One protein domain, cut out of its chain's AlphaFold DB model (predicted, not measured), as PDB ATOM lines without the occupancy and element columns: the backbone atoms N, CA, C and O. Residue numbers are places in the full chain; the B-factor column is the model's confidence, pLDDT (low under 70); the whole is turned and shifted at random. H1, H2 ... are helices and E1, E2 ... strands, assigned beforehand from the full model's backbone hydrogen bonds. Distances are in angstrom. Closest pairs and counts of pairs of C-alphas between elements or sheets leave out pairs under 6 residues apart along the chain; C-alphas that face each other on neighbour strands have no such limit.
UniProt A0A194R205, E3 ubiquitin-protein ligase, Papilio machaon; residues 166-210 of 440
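AT A GLANCE: This is residues 166 to 210 of the 440 residues of the protein "E3 ubiquitin-protein ligase" of Papilio machaon (UniProt A0A194R205). A small body of looped chain, with the short helix H1 and the strand E1 in it, has one arm: residues 202 to 210 of helix H2 stick out from it. The printed part has 45 residues, with H1, E1 and H2 in this order, a mixed class. It is only just compact, close to loose, with a radius of gyration of the C-alphas of 11.2 A, and elongated, spanning 33 by 19 by 18 A.

HOW THE PARTS SIT: The closest C-alphas of H1, residues 175 to 181, and E1, residues 193 to 197, are those of Lys 178 and Ile 193, 6.0 A apart. E1 pairs with no named strand. E1 and H2, residues 199 to 210, meet only through their link. H1 and H2 are apart. In H1 and H2 every O i to N i+4 pair is within hydrogen-bond range.

IN THESE COORDINATES: H1 begins at C-alpha 175 (86.800, 137.547, 121.142). E1 measures 10.0 A. H2 measures 16.4 A and ends at C-alpha 210 (99.747, 123.361, 127.725).

THE WHOLE: The C-alphas farthest apart, of Asn 188 and Leu 210, are 34.8 A apart. The link from H1 to E1 is long; that from E1 to H2 is tight. The printed part has no cut, and no printed residue is under 70 in pLDDT.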
ATOM      1  N   GLN A 166      84.906 133.599 113.518       90.06
ATOM      2  CA  GLN A 166      85.077 133.822 112.076       90.06
ATOM      3  C   GLN A 166      84.008 134.751 111.483       90.06
ATOM      4  O   GLN A 166      82.841 134.748 111.883       90.06
ATOM      5  N   CYS A 167      84.406 135.563 110.501       90.19
ATOM      6  CA  CYS A 167      83.466 136.298 109.649       90.19
ATOM      7  C   CYS A 167      82.871 135.398 108.552       90.19
ATOM      8  O   CYS A 167      83.365 134.298 108.312       90.19
ATOM      9  N   GLY A 168      81.872 135.892 107.814       81.12
ATOM     10  CA  GLY A 168      81.253 135.167 106.690       81.12
ATOM     11  C   GLY A 168      82.158 134.871 105.476       81.12
ATOM     12  O   GLY A 168      81.666 134.358 104.479       81.12
ATOM     13  N   SER A 169      83.452 135.215 105.520       82.38
ATOM     14  CA  SER A 169      84.485 134.751 104.566       82.38
ATOM     15  C   SER A 169      85.458 133.727 105.178       82.38
ATOM     16  O   SER A 169      86.457 133.398 104.555       82.38
ATOM     17  N   GLY A 170      85.240 133.270 106.416       82.19
ATOM     18  CA  GLY A 170      86.118 132.312 107.104       82.19
ATOM     19  C   GLY A 170      87.331 132.912 107.831       82.19
ATOM     20  O   GLY A 170      88.013 132.191 108.556       82.19
ATOM     21  N   HIS A 171      87.602 134.217 107.722       89.06
ATOM     22  CA  HIS A 171      88.739 134.838 108.418       89.06
ATOM     23  C   HIS A 171      88.558 134.872 109.943       89.06
ATOM     24  O   HIS A 171      87.542 135.377 110.434       89.06
ATOM     25  N   SER A 172      89.573 134.398 110.670       90.31
ATOM     26  CA  SER A 172      89.630 134.365 112.137       90.31
ATOM     27  C   SER A 172      89.757 135.759 112.771       90.31
ATOM     28  O   SER A 172      90.399 136.665 112.240       90.31
ATOM     29  N   SER A 173      89.162 135.948 113.946       89.31
ATOM     30  CA  SER A 173      89.231 137.164 114.768       89.31
ATOM     31  C   SER A 173      89.074 136.806 116.252       89.31
ATOM     32  O   SER A 173      88.371 135.855 116.600       89.31
ATOM     33  N   CYS A 174      89.756 137.523 117.150       92.12
ATOM     34  CA  CYS A 174      89.673 137.240 118.585       92.12
ATOM     35  C   CYS A 174      88.329 137.694 119.188       92.12
ATOM     36  O   CYS A 174      87.599 138.498 118.601       92.12
ATOM     37  N   ARG A 175      88.015 137.190 120.391       89.88
ATOM     38  CA  ARG A 175      86.800 137.547 121.142       89.88
ATOM     39  C   ARG A 175      86.653 139.052 121.327       89.88
ATOM     40  O   ARG A 175      85.559 139.574 121.149       89.88
ATOM     41  N   ASP A 176      87.744 139.728 121.651       89.00
ATOM     42  CA  ASP A 176      87.709 141.140 122.019       89.00
ATOM     43  C   ASP A 176      87.428 141.993 120.776       89.00
ATOM     44  O   ASP A 176      86.509 142.799 120.780       89.00
ATOM     45  N   CYS A 177      88.075 141.706 119.640       86.69
ATOM     46  CA  CYS A 177      87.753 142.362 118.368       86.69
ATOM     47  C   CYS A 177      86.323 142.095 117.882       86.69
ATOM     48  O   CYS A 177      85.739 142.979 117.246       86.69
ATOM     49  N   LYS A 178      85.744 140.923 118.190       88.75
ATOM     50  CA  LYS A 178      84.319 140.665 117.949       88.75
ATOM     51  C   LYS A 178      83.442 141.586 118.801       88.75
ATOM     52  O   LYS A 178      82.570 142.237 118.240       88.75
ATOM     53  N   ILE A 179      83.680 141.659 120.112       86.12
ATOM     54  CA  ILE A 179      82.872 142.465 121.044       86.12
ATOM     55  C   ILE A 179      83.024 143.965 120.757       86.12
ATOM     56  O   ILE A 179      82.029 144.671 120.650       86.12
ATOM     57  N   THR A 180      84.256 144.452 120.606       80.88
ATOM     58  CA  THR A 180      84.557 145.886 120.479       80.88
ATOM     59  C   THR A 180      84.259 146.448 119.092       80.88
ATOM     60  O   THR A 180      83.958 147.630 118.980       80.88
ATOM     61  N   SER A 181      84.378 145.649 118.022       81.88
ATOM     62  CA  SER A 181      84.278 146.183 116.653       81.88
ATOM     63  C   SER A 181      83.310 145.463 115.723       81.88
ATOM     64  O   SER A 181      83.012 146.007 114.666       81.88
ATOM     65  N   GLY A 182      82.893 144.230 116.033       83.94
ATOM     66  CA  GLY A 182      81.986 143.423 115.205       83.94
ATOM     67  C   GLY A 182      82.455 143.089 113.779       83.94
ATOM     68  O   GLY A 182      81.819 142.274 113.125       83.94
ATOM     69  N   ILE A 183      83.551 143.669 113.282       88.38
ATOM     70  CA  ILE A 183      83.938 143.703 111.863       88.38
ATOM     71  C   ILE A 183      85.312 143.058 111.664       88.38
ATOM     72  O   ILE A 183      86.259 143.376 112.387       88.38
ATOM     73  N   CYS A 184      85.442 142.196 110.654       85.88
ATOM     74  CA  CYS A 184      86.687 141.517 110.299       85.88
ATOM     75  C   CYS A 184      87.840 142.504 110.040       85.88
ATOM     76  O   CYS A 184      87.664 143.494 109.336       85.88
ATOM     77  N   GLY A 185      89.024 142.222 110.596       80.62
ATOM     78  CA  GLY A 185      90.224 143.054 110.416       80.62
ATOM     79  C   GLY A 185      91.112 142.686 109.231       80.62
ATOM     80  O   GLY A 185      92.140 143.324 109.045       80.62
ATOM     81  N   VAL A 186      90.758 141.665 108.445       84.12
ATOM     82  CA  VAL A 186      91.484 141.373 107.203       84.12
ATOM     83  C   VAL A 186      91.169 142.473 106.190       84.12
ATOM     84  O   VAL A 186      89.995 142.766 105.935       84.12
ATOM     85  N   LEU A 187      92.222 143.073 105.629       76.94
ATOM     86  CA  LEU A 187      92.128 144.113 104.606       76.94
ATOM     87  C   LEU A 187      91.222 143.635 103.458       76.94
ATOM     88  O   LEU A 187      91.281 142.477 103.054       76.94
ATOM     89  N   ASN A 188      90.348 144.515 102.968       80.12
ATOM     90  CA  ASN A 188      89.340 144.232 101.935       80.12
ATOM     91  C   ASN A 188      88.264 143.181 102.298       80.12
ATOM     92  O   ASN A 188      87.404 142.898 101.469       80.12
ATOM     93  N   CYS A 189      88.236 142.628 103.521       85.81
ATOM     94  CA  CYS A 189      87.151 141.735 103.940       85.81
ATOM     95  C   CYS A 189      85.933 142.502 104.474       85.81
ATOM     96  O   CYS A 189      84.830 142.285 103.986       85.81
ATOM     97  N   GLY A 190      86.095 143.336 105.511       79.88
ATOM     98  CA  GLY A 190      85.044 144.220 106.059       79.88
ATOM     99  C   GLY A 190      83.762 143.568 106.622       79.88
ATOM    100  O   GLY A 190      82.967 144.248 107.262       79.88
ATOM    101  N   LYS A 191      83.537 142.264 106.421       85.19
ATOM    102  CA  LYS A 191      82.326 141.550 106.860       85.19
ATOM    103  C   LYS A 191      82.221 141.422 108.381       85.19
ATOM    104  O   LYS A 191      83.228 141.280 109.079       85.19
ATOM    105  N   THR A 192      80.986 141.353 108.873       90.62
ATOM    106  CA  THR A 192      80.660 141.093 110.280       90.62
ATOM    107  C   THR A 192      81.246 139.761 110.769       90.62
ATOM    108  O   THR A 192      81.223 138.748 110.062       90.62
ATOM    109  N   ILE A 193      81.782 139.758 111.989       92.50
ATOM    110  CA  ILE A 193      82.281 138.583 112.704       92.50
ATOM    111  C   ILE A 193      81.081 137.863 113.324       92.50
ATOM    112  O   ILE A 193      80.360 138.427 114.144       92.50
ATOM    113  N   THR A 194      80.875 136.609 112.935       91.38
ATOM    114  CA  THR A 194      79.715 135.805 113.343       91.38
ATOM    115  C   THR A 194      79.976 135.061 114.659       91.38
ATOM    116  O   THR A 194      81.030 135.203 115.285       91.38
ATOM    117  N   ASP A 195      79.022 134.252 115.121       90.50
ATOM    118  CA  ASP A 195      79.233 133.282 116.209       90.50
ATOM    119  C   ASP A 195      79.932 131.990 115.772       90.50
ATOM    120  O   ASP A 195      80.275 131.174 116.624       90.50
ATOM    121  N   MET A 196      80.244 131.835 114.480       86.12
ATOM    122  CA  MET A 196      81.063 130.732 113.975       86.12
ATOM    123  C   MET A 196      82.451 130.734 114.631       86.12
ATOM    124  O   MET A 196      83.076 131.784 114.800       86.12
ATOM    125  N   ARG A 197      82.919 129.544 115.021       90.19
ATOM    126  CA  ARG A 197      84.103 129.318 115.861       90.19
ATOM    127  C   ARG A 197      85.169 128.531 115.111       90.19
ATOM    128  O   ARG A 197      84.871 127.450 114.610       90.19
ATOM    129  N   ASN A 198      86.416 129.000 115.133       86.62
ATOM    130  CA  ASN A 198      87.532 128.255 114.544       86.62
ATOM    131  C   ASN A 198      88.083 127.234 115.555       86.62
ATOM    132  O   ASN A 198      89.106 127.464 116.201       86.62
ATOM    133  N   ARG A 199      87.374 126.111 115.721       84.00
ATOM    134  CA  ARG A 199      87.695 125.088 116.735       84.00
ATOM    135  C   ARG A 199      89.075 124.456 116.558       84.00
ATOM    136  O   ARG A 199      89.735 124.188 117.555       84.00
ATOM    137  N   THR A 200      89.535 124.279 115.321       80.12
ATOM    138  CA  THR A 200      90.870 123.739 115.025       80.12
ATOM    139  C   THR A 200      91.968 124.663 115.549       80.12
ATOM    140  O   THR A 200      92.872 124.217 116.252       80.12
ATOM    141  N   LEU A 201      91.856 125.969 115.282       83.69
ATOM    142  CA  LEU A 201      92.829 126.946 115.770       83.69
ATOM    143  C   LEU A 201      92.716 127.155 117.293       83.69
ATOM    144  O   LEU A 201      93.725 127.389 117.948       83.69
ATOM    145  N   GLU A 202      91.522 127.011 117.883       87.75
ATOM    146  CA  GLU A 202      91.343 127.000 119.346       87.75
ATOM    147  C   GLU A 202      92.062 125.822 120.020       87.75
ATOM    148  O   GLU A 202      92.725 126.032 121.036       87.75
ATOM    149  N   ALA A 203      91.953 124.611 119.461       79.19
ATOM    150  CA  ALA A 203      92.639 123.424 119.968       79.19
ATOM    151  C   ALA A 203      94.164 123.583 119.869       79.19
ATOM    152  O   ALA A 203      94.869 123.409 120.860       79.19
ATOM    153  N   TYR A 204      94.665 124.053 118.722       81.88
ATOM    154  CA  TYR A 204      96.089 124.338 118.538       81.88
ATOM    155  C   TYR A 204      96.619 125.408 119.517       81.88
ATOM    156  O   TYR A 204      97.707 125.264 120.078       81.88
ATOM    157  N   MET A 205      95.836 126.461 119.798       83.94
ATOM    158  CA  MET A 205      96.173 127.428 120.855       83.94
ATOM    159  C   MET A 205      96.193 126.782 122.250       83.94
ATOM    160  O   MET A 205      97.051 127.135 123.061       83.94
ATOM    161  N   ALA A 206      95.284 125.848 122.546       82.75
ATOM    162  CA  ALA A 206      95.255 125.140 123.826       82.75
ATOM    163  C   ALA A 206      96.511 124.280 124.032       82.75
ATOM    164  O   ALA A 206      97.138 124.369 125.090       82.75
ATOM    165  N   ASP A 207      96.930 123.526 123.015       79.44
ATOM    166  CA  ASP A 207      98.117 122.669 123.087       79.44
ATOM    167  C   ASP A 207      99.406 123.480 123.267       79.44
ATOM    168  O   ASP A 207     100.237 123.142 124.114       79.44
ATOM    169  N   LEU A 208      99.545 124.616 122.570       80.62
ATOM    170  CA  LEU A 208     100.656 125.551 122.790       80.62
ATOM    171  C   LEU A 208     100.673 126.110 124.226       80.62
ATOM    172  O   LEU A 208     101.740 126.226 124.836       80.62
ATOM    173  N   MET A 209      99.505 126.427 124.795       81.69
ATOM    174  CA  MET A 209      99.390 126.891 126.185       81.69
ATOM    175  C   MET A 209      99.693 125.782 127.209       81.69
ATOM    176  O   MET A 209     100.211 126.076 128.288       81.69
ATOM    177  N   LEU A 210      99.405 124.517 126.890       76.81
ATOM    178  CA  LEU A 210      99.747 123.361 127.725       76.81
ATOM    179  C   LEU A 210     101.241 123.017 127.647       76.81
ATOM    180  O   LEU A 210     101.855 122.740 128.679       76.81
TER     181      LEU A 210